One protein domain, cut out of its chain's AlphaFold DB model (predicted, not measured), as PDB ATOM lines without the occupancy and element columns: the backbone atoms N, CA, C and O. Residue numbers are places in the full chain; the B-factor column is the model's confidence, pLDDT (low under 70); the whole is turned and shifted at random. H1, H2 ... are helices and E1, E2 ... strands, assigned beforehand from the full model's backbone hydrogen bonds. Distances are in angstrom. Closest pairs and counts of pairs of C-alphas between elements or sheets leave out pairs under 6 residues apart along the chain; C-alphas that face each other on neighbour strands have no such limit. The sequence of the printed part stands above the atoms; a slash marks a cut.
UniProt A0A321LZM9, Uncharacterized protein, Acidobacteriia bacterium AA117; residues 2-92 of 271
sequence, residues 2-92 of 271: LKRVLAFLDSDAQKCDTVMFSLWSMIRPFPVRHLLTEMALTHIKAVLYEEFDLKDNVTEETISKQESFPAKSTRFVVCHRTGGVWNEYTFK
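Overview. This is residues 2 to 92 of the 271 residues of an uncharacterized protein of Acidobacteriia bacterium AA117 (UniProt A0A321LZM9). A strongly twisted sheet of four strands has H2 packed over one face, over E4 and only just over E3, while H1 only grazes the sheet. H3 lies off one end of the sheet, in the loop between E2 and E3. The 91 printed residues hold H1, E1, H2, E2, H3, E3 and E4 in that order; the sheet runs E1, E2, E3, E4 and is mixed, and the class is mixed, helices and strands. The elongated whole is only just compact, close to loose, with a radius of gyration of the C-alphas of 14.2 A and spans of 39 by 25 by 20 A.

Arrangement. E2, residues 46 to 52, and E3, residues 73 to 82, are antiparallel, with N 47 and O 79 at 2.8 A. E3 forms a hairpin with E4, residues 85 to 91, where N 78 and O 89 are 2.9 A apart. E1, residues 18 to 20, is parallel to E2, with N 48 and O 19 at 2.8 A. E1, H2, residues 32 to 38, and E2 form a strand-helix-strand unit, two parallel neighbour strands with a helix between, and its crossover is right-handed. H2 is on the sheet at a height of 9.0 A, over E4 and only just over E3, on which 3 of its 7 C-alphas fall; the closest C-alphas of H2 and E4, Arg 33 and Trp 86, are 6.5 A apart. H1, residues 2 to 10, is close to H2 but not clearly touching, its closest C-alphas being Lys 3 and Leu 35, 7.9 A. H3, residues 60 to 65, is not on the sheet. In H1, H2 and H3 every O i to N i+4 pair is within hydrogen-bond range.

Along the chain. H1 begins at C-alpha 2, (-21.665, 20.141, -15.505), and spans 12.0 A. E3 spans 26.4 A, E2 19.3 A and E4 19.9 A, ending at C-alpha 91, (-18.954, 35.775, -1.638).

Size, cuts and confidence. The farthest C-alphas, Lys 65 and Gly 83, are 43.2 A apart. The printed part has no cut, and the link E1 to H2 is long, with 11 residues. Residues 27 to 30 and 53 to 74 have pLDDT under 70.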
ATOM      1  N   LEU A   2     -20.685  19.628 -16.473       84.50
ATOM      2  CA  LEU A   2     -21.665  20.141 -15.505       84.50
ATOM      3  C   LEU A   2     -23.112  19.658 -15.732       84.50
ATOM      4  O   LEU A   2     -23.684  19.084 -14.814       84.50
ATOM      5  N   LYS A   3     -23.649  19.776 -16.962       89.06
ATOM      6  CA  LYS A   3     -24.979  19.245 -17.347       89.06
ATOM      7  C   LYS A   3     -25.186  17.787 -16.901       89.06
ATOM      8  O   LYS A   3     -26.191  17.464 -16.285       89.06
ATOM      9  N   ARG A   4     -24.210  16.911 -17.171       90.25
ATOM     10  CA  ARG A   4     -24.300  15.472 -16.850       90.25
ATOM     11  C   ARG A   4     -24.269  15.218 -15.343       90.25
ATOM     12  O   ARG A   4     -25.018  14.381 -14.864       90.25
ATOM     13  N   VAL A   5     -23.421  15.943 -14.610       91.62
ATOM     14  CA  VAL A   5     -23.311  15.815 -13.146       91.62
ATOM     15  C   VAL A   5     -24.587  16.288 -12.463       91.62
ATOM     16  O   VAL A   5     -25.118  15.576 -11.621       91.62
ATOM     17  N   LEU A   6     -25.102  17.456 -12.851       94.31
ATOM     18  CA  LEU A   6     -26.330  17.992 -12.270       94.31
ATOM     19  C   LEU A   6     -27.539  17.110 -12.593       94.31
ATOM     20  O   LEU A   6     -28.300  16.820 -11.685       94.31
ATOM     21  N   ALA A   7     -27.674  16.609 -13.825       94.75
ATOM     22  CA  ALA A   7     -28.757  15.687 -14.176       94.75
ATOM     23  C   ALA A   7     -28.685  14.363 -13.393       94.75
ATOM     24  O   ALA A   7     -29.708  13.837 -12.972       94.75
ATOM     25  N   PHE A   8     -27.477  13.832 -13.162       95.19
ATOM     26  CA  PHE A   8     -27.293  12.640 -12.333       95.19
ATOM     27  C   PHE A   8     -27.718  12.882 -10.877       95.19
ATOM     28  O   PHE A   8     -28.473  12.089 -10.318       95.19
ATOM     29  N   LEU A   9     -27.267  13.986 -10.275       96.19
ATOM     30  CA  LEU A   9     -27.583  14.332  -8.883       96.19
ATOM     31  C   LEU A   9     -29.056  14.726  -8.688       96.19
ATOM     32  O   LEU A   9     -29.612  14.488  -7.620       96.19
ATOM     33  N   ASP A  10     -29.686  15.291  -9.718       96.69
ATOM     34  CA  ASP A  10     -31.118  15.603  -9.748       96.69
ATOM     35  C   ASP A  10     -31.987  14.378 -10.054       96.69
ATOM     36  O   ASP A  10     -33.194  14.459  -9.937       96.69
ATOM     37  N   SER A  11     -31.428  13.238 -10.465       95.12
ATOM     38  CA  SER A  11     -32.246  12.069 -10.813       95.12
ATOM     39  C   SER A  11     -33.039  11.530  -9.618       95.12
ATOM     40  O   SER A  11     -32.623  11.675  -8.468       95.12
ATOM     41  N   ASP A  12     -34.123  10.792  -9.878       91.94
ATOM     42  CA  ASP A  12     -34.916  10.146  -8.822       91.94
ATOM     43  C   ASP A  12     -34.132   9.131  -7.977       91.94
ATOM     44  O   ASP A  12     -34.557   8.789  -6.873       91.94
ATOM     45  N   ALA A  13     -32.984   8.663  -8.470       90.75
ATOM     46  CA  ALA A  13     -32.097   7.793  -7.711       90.75
ATOM     47  C   ALA A  13     -31.307   8.550  -6.629       90.75
ATOM     48  O   ALA A  13     -30.962   7.955  -5.614       90.75
ATOM     49  N   GLN A  14     -30.984   9.831  -6.852       93.44
ATOM     50  CA  GLN A  14     -30.122  10.616  -5.957       93.44
ATOM     51  C   GLN A  14     -30.873  11.727  -5.217       93.44
ATOM     52  O   GLN A  14     -30.555  11.991  -4.061       93.44
ATOM     53  N   LYS A  15     -31.841  12.384  -5.874       94.62
ATOM     54  CA  LYS A  15     -32.718  13.437  -5.327       94.62
ATOM     55  C   LYS A  15     -31.980  14.486  -4.491       94.62
ATOM     56  O   LYS A  15     -32.477  14.938  -3.460       94.62
ATOM     57  N   CYS A  16     -30.779  14.871  -4.918       95.75
ATOM     58  CA  CYS A  16     -29.982  15.846  -4.185       95.75
ATOM     59  C   CYS A  16     -30.651  17.221  -4.258       95.75
ATOM     60  O   CYS A  16     -30.973  17.701  -5.342       95.75
ATOM     61  N   ASP A  17     -30.804  17.893  -3.118       93.94
ATOM     62  CA  ASP A  17     -31.320  19.265  -3.079       93.94
ATOM     63  C   ASP A  17     -30.208  20.323  -3.183       93.94
ATOM     64  O   ASP A  17     -30.443  21.449  -3.626       93.94
ATOM     65  N   THR A  18     -28.979  19.956  -2.827       94.88
ATOM     66  CA  THR A  18     -27.838  20.860  -2.725       94.88
ATOM     67  C   THR A  18     -26.608  20.198  -3.321       94.88
ATOM     68  O   THR A  18     -26.210  19.108  -2.917       94.88
ATOM     69  N   VAL A  19     -25.957  20.883  -4.259       95.38
ATOM     70  CA  VAL A  19     -24.719  20.420  -4.894       95.38
ATOM     71  C   VAL A  19     -23.592  21.387  -4.568       95.38
ATOM     72  O   VAL A  19     -23.694  22.584  -4.824       95.38
ATOM     73  N   MET A  20     -22.487  20.875  -4.029       95.06
ATOM     74  CA  MET A  20     -21.283  21.662  -3.766       95.06
ATOM     75  C   MET A  20     -20.133  21.147  -4.627       95.06
ATOM     76  O   MET A  20     -19.761  19.980  -4.535       95.06
ATOM     77  N   PHE A  21     -19.545  22.030  -5.431       93.06
ATOM     78  CA  PHE A  21     -18.319  21.750  -6.172       93.06
ATOM     79  C   PHE A  21     -17.091  22.211  -5.386       93.06
ATOM     80  O   PHE A  21     -17.125  23.218  -4.672       93.06
ATOM     81  N   SER A  22     -15.983  21.474  -5.506       90.50
ATOM     82  CA  SER A  22     -14.704  21.943  -4.975       90.50
ATOM     83  C   SER A  22     -14.271  23.192  -5.741       90.50
ATOM     84  O   SER A  22     -14.614  23.399  -6.911       90.50
ATOM     85  N   LEU A  23     -13.495  24.043  -5.083       86.06
ATOM     86  CA  LEU A  23     -12.987  25.256  -5.709       86.06
ATOM     87  C   LEU A  23     -12.030  24.887  -6.842       86.06
ATOM     88  O   LEU A  23     -11.229  23.977  -6.664       86.06
ATOM     89  N   TRP A  24     -12.086  25.589  -7.975       79.25
ATOM     90  CA  TRP A  24     -11.439  25.227  -9.255       79.25
ATOM     91  C   TRP A  24     -12.038  24.007  -9.983       79.25
ATOM     92  O   TRP A  24     -11.452  23.539 -10.954       79.25
ATOM     93  N   SER A  25     -13.211  23.493  -9.588       77.19
ATOM     94  CA  SER A  25     -13.913  22.466 -10.387       77.19
ATOM     95  C   SER A  25     -14.384  22.983 -11.751       77.19
ATOM     96  O   SER A  25     -14.408  22.239 -12.729       77.19
ATOM     97  N   MET A  26     -14.796  24.252 -11.824       74.25
ATOM     98  CA  MET A  26     -15.415  24.842 -13.012       74.25
ATOM     99  C   MET A  26     -14.624  26.053 -13.466       74.25
ATOM    100  O   MET A  26     -14.818  27.160 -12.994       74.25
ATOM    101  N   ILE A  27     -13.683  25.806 -14.366       64.12
ATOM    102  CA  ILE A  27     -12.656  26.779 -14.735       64.12
ATOM    103  C   ILE A  27     -13.091  27.684 -15.909       64.12
ATOM    104  O   ILE A  27     -12.464  28.704 -16.180       64.12
ATOM    105  N   ARG A  28     -14.176  27.337 -16.612       61.56
ATOM    106  CA  ARG A  28     -14.665  28.112 -17.765       61.56
ATOM    107  C   ARG A  28     -15.688  29.161 -17.327       61.56
ATOM    108  O   ARG A  28     -16.524  28.824 -16.485       61.56
ATOM    109  N   PRO A  29     -15.687  30.364 -17.932       60.19
ATOM    110  CA  PRO A  29     -16.793  31.292 -17.811       60.19
ATOM    111  C   PRO A  29     -17.986  30.577 -18.418       60.19
ATOM    112  O   PRO A  29     -18.012  30.214 -19.594       60.19
ATOM    113  N   PHE A  30     -18.923  30.248 -17.555       66.06
ATOM    114  CA  PHE A  30     -20.081  29.488 -17.934       66.06
ATOM    115  C   PHE A  30     -21.260  30.170 -17.260       66.06
ATOM    116  O   PHE A  30     -21.199  30.375 -16.046       66.06
ATOM    117  N   PRO A  31     -22.306  30.558 -18.006       73.81
ATOM    118  CA  PRO A  31     -23.467  31.208 -17.424       73.81
ATOM    119  C   PRO A  31     -24.275  30.151 -16.661       73.81
ATOM    120  O   PRO A  31     -25.311  29.680 -17.125       73.81
ATOM    121  N   VAL A  32     -23.773  29.720 -15.498       82.62
ATOM    122  CA  VAL A  32     -24.332  28.613 -14.712       82.62
ATOM    123  C   VAL A  32     -25.795  28.888 -14.402       82.62
ATOM    124  O   VAL A  32     -26.614  27.996 -14.568       82.62
ATOM    125  N   ARG A  33     -26.169  30.124 -14.058       84.06
ATOM    126  CA  ARG A  33     -27.575  30.494 -13.857       84.06
ATOM    127  C   ARG A  33     -28.452  30.234 -15.090       84.06
ATOM    128  O   ARG A  33     -29.552  29.700 -14.945       84.06
ATOM    129  N   HIS A  34     -27.975  30.582 -16.286       85.44
ATOM    130  CA  HIS A  34     -28.700  30.314 -17.532       85.44
ATOM    131  C   HIS A  34     -28.861  28.810 -17.740       85.44
ATOM    132  O   HIS A  34     -29.976  28.331 -17.917       85.44
ATOM    133  N   LEU A  35     -27.777  28.051 -17.570       88.62
ATOM    134  CA  LEU A  35     -27.824  26.597 -17.632       88.62
ATOM    135  C   LEU A  35     -28.830  25.989 -16.654       88.62
ATOM    136  O   LEU A  35     -29.597  25.112 -17.029       88.62
ATOM    137  N   LEU A  36     -28.789  26.401 -15.389       91.44
ATOM    138  CA  LEU A  36     -29.675  25.866 -14.359       91.44
ATOM    139  C   LEU A  36     -31.147  26.142 -14.694       91.44
ATOM    140  O   LEU A  36     -32.015  25.351 -14.332       91.44
ATOM    141  N   THR A  37     -31.413  27.242 -15.400       89.06
ATOM    142  CA  THR A  37     -32.743  27.576 -15.919       89.06
ATOM    143  C   THR A  37     -33.121  26.666 -17.093       89.06
ATOM    144  O   THR A  37     -34.213  26.111 -17.086       89.06
ATOM    145  N   GLU A  38     -32.215  26.437 -18.053       91.81
ATOM    146  CA  GLU A  38     -32.440  25.524 -19.189       91.81
ATOM    147  C   GLU A  38     -32.685  24.072 -18.763       91.81
ATOM    148  O   GLU A  38     -33.467  23.361 -19.384       91.81
ATOM    149  N   MET A  39     -31.971  23.602 -17.736       92.31
ATOM    150  CA  MET A  39     -31.972  22.191 -17.349       92.31
ATOM    151  C   MET A  39     -33.283  21.717 -16.715       92.31
ATOM    152  O   MET A  39     -33.436  20.512 -16.545       92.31
ATOM    153  N   ALA A  40     -34.183  22.634 -16.337       88.88
ATOM    154  CA  ALA A  40     -35.457  22.316 -15.688       88.88
ATOM    155  C   ALA A  40     -35.320  21.320 -14.512       88.88
ATOM    156  O   ALA A  40     -36.142  20.424 -14.344       88.88
ATOM    157  N   LEU A  41     -34.264  21.483 -13.700       93.19
ATOM    158  CA  LEU A  41     -33.964  20.616 -12.554       93.19
ATOM    159  C   LEU A  41     -35.155  20.554 -11.590       93.19
ATOM    160  O   LEU A  41     -35.803  21.567 -11.321       93.19
ATOM    161  N   THR A  42     -35.430  19.382 -11.037       93.19
ATOM    162  CA  THR A  42     -36.630  19.120 -10.234       93.19
ATOM    163  C   THR A  42     -36.338  19.160  -8.740       93.19
ATOM    164  O   THR A  42     -37.028  19.871  -8.003       93.19
ATOM    165  N   HIS A  43     -35.264  18.511  -8.298       95.25
ATOM    166  CA  HIS A  43     -34.917  18.326  -6.890       95.25
ATOM    167  C   HIS A  43     -33.868  19.332  -6.415       95.25
ATOM    168  O   HIS A  43     -34.021  19.895  -5.328       95.25
ATOM    169  N   ILE A  44     -32.865  19.642  -7.241       95.75
ATOM    170  CA  ILE A  44     -31.789  20.573  -6.888       95.75
ATOM    171  C   ILE A  44     -32.362  21.982  -6.685       95.75
ATOM    172  O   ILE A  44     -33.032  22.570  -7.538       95.75
ATOM    173  N   LYS A  45     -32.065  22.554  -5.520       93.56
ATOM    174  CA  LYS A  45     -32.441  23.903  -5.084       93.56
ATOM    175  C   LYS A  45     -31.232  24.805  -4.896       93.56
ATOM    176  O   LYS A  45     -31.410  26.018  -4.921       93.56
ATOM    177  N   ALA A  46     -30.033  24.257  -4.713       94.12
ATOM    178  CA  ALA A  46     -28.821  25.048  -4.551       94.12
ATOM    179  C   ALA A  46     -27.603  24.412  -5.233       94.12
ATOM    180  O   ALA A  46     -27.384  23.205  -5.148       94.12
ATOM    181  N   VAL A  47     -26.777  25.240  -5.876       94.19
ATOM    182  CA  VAL A  47     -25.501  24.845  -6.485       94.19
ATOM    183  C   VAL A  47     -24.412  25.825  -6.062       94.19
ATOM    184  O   VAL A  47     -24.509  27.023  -6.323       94.19
ATOM    185  N   LEU A  48     -23.365  25.315  -5.414       93.38
ATOM    186  CA  LEU A  48     -22.232  26.087  -4.914       93.38
ATOM    187  C   LEU A  48     -21.002  25.855  -5.775       93.38
ATOM    188  O   LEU A  48     -20.587  24.711  -5.977       93.38
ATOM    189  N   TYR A  49     -20.394  26.943  -6.234       89.94
ATOM    190  CA  TYR A  49     -19.240  26.882  -7.114       89.94
ATOM    191  C   TYR A  49     -18.394  28.158  -7.105       89.94
ATOM    192  O   TYR A  49     -18.691  29.141  -6.426       89.94
ATOM    193  N   GLU A  50     -17.293  28.122  -7.849       86.19
ATOM    194  CA  GLU A  50     -16.403  29.255  -8.072       86.19
ATOM    195  C   GLU A  50     -16.417  29.630  -9.549       86.19
ATOM    196  O   GLU A  50     -16.369  28.746 -10.405       86.19
ATOM    197  N   GLU A  51     -16.471  30.931  -9.823       79.25
ATOM    198  CA  GLU A  51     -16.376  31.483 -11.170       79.25
ATOM    199  C   GLU A  51     -15.026  32.153 -11.404       79.25
ATOM    200  O   GLU A  51     -14.422  32.755 -10.506       79.25
ATOM    201  N   PHE A  52     -14.584  32.071 -12.655       74.81
ATOM    202  CA  PHE A  52     -13.358  32.683 -13.137       74.81
ATOM    203  C   PHE A  52     -13.692  33.612 -14.288       74.81
ATOM    204  O   PHE A  52     -14.405  33.235 -15.216       74.81
ATOM    205  N   ASP A  53     -13.129  34.811 -14.227       65.00
ATOM    206  CA  ASP A  53     -13.017  35.676 -15.389       65.00
ATOM    207  C   ASP A  53     -11.747  35.267 -16.135       65.00
ATOM    208  O   ASP A  53     -10.623  35.429 -15.636       65.00
ATOM    209  N   LEU A  54     -11.930  34.603 -17.273       61.22
ATOM    210  CA  LEU A  54     -10.820  34.261 -18.146       61.22
ATOM    211  C   LEU A  54     -10.548  35.470 -19.030       61.22
ATOM    212  O   LEU A  54     -11.430  35.921 -19.749       61.22
ATOM    213  N   LYS A  55      -9.302  35.956 -19.024       60.09
ATOM    214  CA  LYS A  55      -8.844  36.857 -20.087       60.09
ATOM    215  C   LYS A  55      -9.017  36.153 -21.436       60.09
ATOM    216  O   LYS A  55      -8.772  34.947 -21.500       60.09
ATOM    217  N   ASP A  56      -9.318  36.913 -22.488       56.31
ATOM    218  CA  ASP A  56      -9.676  36.432 -23.840       56.31
ATOM    219  C   ASP A  56      -8.700  35.408 -24.468       56.31
ATOM    220  O   ASP A  56      -9.052  34.703 -25.406       56.31
ATOM    221  N   ASN A  57      -7.489  35.258 -23.912       55.53
ATOM    222  CA  ASN A  57      -6.418  34.400 -24.426       55.53
ATOM    223  C   ASN A  57      -6.126  33.135 -23.582       55.53
ATOM    224  O   ASN A  57      -5.095  32.495 -23.791       55.53
ATOM    225  N   VAL A  58      -6.956  32.771 -22.593       57.53
ATOM    226  CA  VAL A  58      -6.735  31.554 -21.778       57.53
ATOM    227  C   VAL A  58      -7.441  30.342 -22.403       57.53
ATOM    228  O   VAL A  58      -8.661  30.224 -22.322       57.53
ATOM    229  N   THR A  59      -6.679  29.402 -22.978       57.16
ATOM    230  CA  THR A  59      -7.205  28.154 -23.577       57.16
ATOM    231  C   THR A  59      -7.044  26.946 -22.644       57.16
ATOM    232  O   THR A  59      -6.239  26.979 -21.715       57.16
ATOM    233  N   GLU A  60      -7.749  25.831 -22.892       53.22
ATOM    234  CA  GLU A  60      -7.576  24.566 -22.137       53.22
ATOM    235  C   GLU A  60      -6.117  24.079 -22.086       53.22
ATOM    236  O   GLU A  60      -5.654  23.505 -21.094       53.22
ATOM    237  N   GLU A  61      -5.364  24.346 -23.148       52.06
ATOM    238  CA  GLU A  61      -3.952  24.008 -23.247       52.06
ATOM    239  C   GLU A  61      -3.085  24.929 -22.371       52.06
ATOM    240  O   GLU A  61      -2.154  24.468 -21.712       52.06
ATOM    241  N   THR A  62      -3.435  26.214 -22.265       58.12
ATOM    242  CA  THR A  62      -2.810  27.147 -21.311       58.12
ATOM    243  C   THR A  62      -3.086  26.738 -19.862       58.12
ATOM    244  O   THR A  62      -2.192  26.783 -19.018       58.12
ATOM    245  N   ILE A  63      -4.312  26.296 -19.579       56.25
ATOM    246  CA  ILE A  63      -4.777  25.857 -18.256       56.25
ATOM    247  C   ILE A  63      -4.026  24.611 -17.778       56.25
ATOM    248  O   ILE A  63      -3.593  24.543 -16.630       56.25
ATOM    249  N   SER A  64      -3.877  23.619 -18.656       51.91
ATOM    250  CA  SER A  64      -3.273  22.322 -18.327       51.91
ATOM    251  C   SER A  64      -1.745  22.364 -18.216       51.91
ATOM    252  O   SER A  64      -1.167  21.548 -17.495       51.91
ATOM    253  N   LYS A  65      -1.086  23.315 -18.893       48.16
ATOM    254  CA  LYS A  65       0.380  23.467 -18.903       48.16
ATOM    255  C   LYS A  65       0.934  24.376 -17.800       48.16
ATOM    256  O   LYS A  65       2.146  24.390 -17.596       48.16
ATOM    257  N   GLN A  66       0.102  25.133 -17.083       51.09
ATOM    258  CA  GLN A  66       0.579  26.080 -16.072       51.09
ATOM    259  C   GLN A  66       0.539  25.510 -14.646       51.09
ATOM    260  O   GLN A  66      -0.492  25.049 -14.165       51.09
ATOM    261  N   GLU A  67       1.660  25.618 -13.918       43.56
ATOM    262  CA  GLU A  67       1.723  25.312 -12.475       43.56
ATOM    263  C   GLU A  67       0.895  26.302 -11.623       43.56
ATOM    264  O   GLU A  67       0.540  26.010 -10.476       43.56
ATOM    265  N   SER A  68       0.565  27.470 -12.184       45.66
ATOM    266  CA  SER A  68      -0.277  28.501 -11.574       45.66
ATOM    267  C   SER A  68      -1.240  29.088 -12.603       45.66
ATOM    268  O   SER A  68      -0.803  29.706 -13.569       45.66
ATOM    269  N   PHE A  69      -2.538  28.923 -12.363       50.66
ATOM    270  CA  PHE A  69      -3.610  29.465 -13.194       50.66
ATOM    271  C   PHE A  69      -3.537  31.005 -13.270       50.66
ATOM    272  O   PHE A  69      -3.407  31.636 -12.215       50.66
ATOM    273  N   PRO A  70      -3.641  31.643 -14.454       44.72
ATOM    274  CA  PRO A  70      -3.485  33.088 -14.589       44.72
ATOM    275  C   PRO A  70      -4.788  33.842 -14.290       44.72
ATOM    276  O   PRO A  70      -4.791  35.075 -14.288       44.72
ATOM    277  N   ALA A  71      -5.894  33.138 -14.021       50.84
ATOM    278  CA  ALA A  71      -7.128  33.790 -13.614       50.84
ATOM    279  C   ALA A  71      -7.124  34.102 -12.122       50.84
ATOM    280  O   ALA A  71      -6.841  33.273 -11.252       50.84
ATOM    281  N   LYS A  72      -7.514  35.336 -11.832       53.25
ATOM    282  CA  LYS A  72      -7.943  35.726 -10.503       53.25
ATOM    283  C   LYS A  72      -9.333  35.120 -10.317       53.25
ATOM    284  O   LYS A  72     -10.228  35.438 -11.089       53.25
ATOM    285  N   SER A  73      -9.508  34.257  -9.316       57.03
ATOM    286  CA  SER A  73     -10.851  33.902  -8.832       57.03
ATOM    287  C   SER A  73     -11.638  35.196  -8.635       57.03
ATOM    288  O   SER A  73     -11.170  36.094  -7.919       57.03
ATOM    289  N   THR A  74     -12.757  35.342  -9.342       62.16
ATOM    290  CA  THR A  74     -13.508  36.601  -9.353       62.16
ATOM    291  C   THR A  74     -14.591  36.602  -8.299       62.16
ATOM    292  O   THR A  74     -14.746  37.603  -7.592       62.16
ATOM    293  N   ARG A  75     -15.291  35.475  -8.129       76.50
ATOM    294  CA  ARG A  75     -16.335  35.325  -7.114       76.50
ATOM    295  C   ARG A  75     -16.652  33.862  -6.815       76.50
ATOM    296  O   ARG A  75     -16.598  32.998  -7.685       76.50
ATOM    297  N   PHE A  76     -17.034  33.611  -5.567       85.69
ATOM    298  CA  PHE A  76     -17.682  32.367  -5.156       85.69
ATOM    299  C   PHE A  76     -19.187  32.584  -5.218       85.69
ATOM    300  O   PHE A  76     -19.658  33.610  -4.725       85.69
ATOM    301  N   VAL A  77     -19.928  31.650  -5.805       88.19
ATOM    302  CA  VAL A  77     -21.353  31.813  -6.099       88.19
ATOM    303  C   VAL A  77     -22.144  30.650  -5.500       88.19
ATOM    304  O   VAL A  77     -21.778  29.486  -5.660       88.19
ATOM    305  N   VAL A  78     -23.232  30.969  -4.801       90.69
ATOM    306  CA  VAL A  78     -24.337  30.036  -4.555       90.69
ATOM    307  C   VAL A  78     -25.471  30.442  -5.486       90.69
ATOM    308  O   VAL A  78     -26.072  31.500  -5.295       90.69
ATOM    309  N   CYS A  79     -25.784  29.602  -6.467       91.88
ATOM    310  CA  CYS A  79     -27.060  29.683  -7.166       91.88
ATOM    311  C   CYS A  79     -28.112  28.988  -6.307       91.88
ATOM    312  O   CYS A  79     -27.928  27.819  -5.978       91.88
ATOM    313  N   HIS A  80     -29.198  29.666  -5.945       91.94
ATOM    314  CA  HIS A  80     -30.296  29.067  -5.188       91.94
ATOM    315  C   HIS A  80     -31.651  29.360  -5.825       91.94
ATOM    316  O   HIS A  80     -31.867  30.425  -6.406       91.94
ATOM    317  N   ARG A  81     -32.576  28.409  -5.709       90.31
ATOM    318  CA  ARG A  81     -33.906  28.483  -6.303       90.31
ATOM    319  C   ARG A  81     -34.938  28.906  -5.265       90.31
ATOM    320  O   ARG A  81     -35.095  28.259  -4.232       90.31
ATOM    321  N   THR A  82     -35.669  29.978  -5.550       85.56
ATOM    322  CA  THR A  82     -36.749  30.491  -4.697       85.56
ATOM    323  C   THR A  82     -37.933  30.856  -5.582       85.56
ATOM    324  O   THR A  82     -37.758  31.570  -6.564       85.56
ATOM    325  N   GLY A  83     -39.119  30.312  -5.288       84.06
ATOM    326  CA  GLY A  83     -40.306  30.514  -6.132       84.06
ATOM    327  C   GLY A  83     -40.116  30.058  -7.586       84.06
ATOM    328  O   GLY A  83     -40.631  30.692  -8.495       84.06
ATOM    329  N   GLY A  84     -39.305  29.019  -7.821       84.25
ATOM    330  CA  GLY A  84     -38.975  28.530  -9.168       84.25
ATOM    331  C   GLY A  84     -37.878  29.313  -9.902       84.25
ATOM    332  O   GLY A  84     -37.399  28.848 -10.931       84.25
ATOM    333  N   VAL A  85     -37.412  30.442  -9.361       89.81
ATOM    334  CA  VAL A  85     -36.405  31.301 -10.001       89.81
ATOM    335  C   VAL A  85     -35.026  31.088  -9.385       89.81
ATOM    336  O   VAL A  85     -34.882  31.045  -8.161       89.81
ATOM    337  N   TRP A  86     -33.998  30.992 -10.233       92.69
ATOM    338  CA  TRP A  86     -32.597  30.953  -9.813       92.69
ATOM    339  C   TRP A  86     -32.060  32.352  -9.500       92.69
ATOM    340  O   TRP A  86     -32.065  33.238 -10.361       92.69
ATOM    341  N   ASN A  87     -31.539  32.508  -8.287       90.69
ATOM    342  CA  ASN A  87     -30.883  33.702  -7.767       90.69
ATOM    343  C   ASN A  87     -29.416  33.405  -7.455       90.69
ATOM    344  O   ASN A  87     -29.061  32.263  -7.167       90.69
ATOM    345  N   GLU A  88     -28.572  34.434  -7.482       90.81
ATOM    346  CA  GLU A  88     -27.154  34.323  -7.143       90.81
ATOM    347  C   GLU A  88     -26.859  35.032  -5.825       90.81
ATOM    348  O   GLU A  88     -27.166  36.210  -5.652       90.81
ATOM    349  N   TYR A  89     -26.164  34.334  -4.934       88.69
ATOM    350  CA  TYR A  89     -25.485  34.943  -3.805       88.69
ATOM    351  C   TYR A  89     -23.976  34.857  -4.033       88.69
ATOM    352  O   TYR A  89     -23.439  33.772  -4.263       88.69
ATOM    353  N   THR A  90     -23.271  35.988  -3.931       87.81
ATOM    354  CA  THR A  90     -21.818  36.042  -4.147       87.81
ATOM    355  C   THR A  90     -21.037  36.276  -2.859       87.81
ATOM    356  O   THR A  90     -21.428  37.054  -1.988       87.81
ATOM    357  N   PHE A  91     -19.883  35.623  -2.752       84.25
ATOM    358  CA  PHE A  91     -18.954  35.775  -1.638       84.25
ATOM    359  C   PHE A  91     -17.551  36.092  -2.141       84.25
ATOM    360  O   PHE A  91     -17.155  35.727  -3.251       84.25
ATOM    361  N   LYS A  92     -16.758  36.701  -1.259       83.25
ATOM    362  CA  LYS A  92     -15.311  36.846  -1.419       83.25
ATOM    363  C   LYS A  92     -14.617  36.148  -0.263       83.25
ATOM    364  O   LYS A  92     -15.021  36.313   0.884       83.25
TER     365      LYS A  92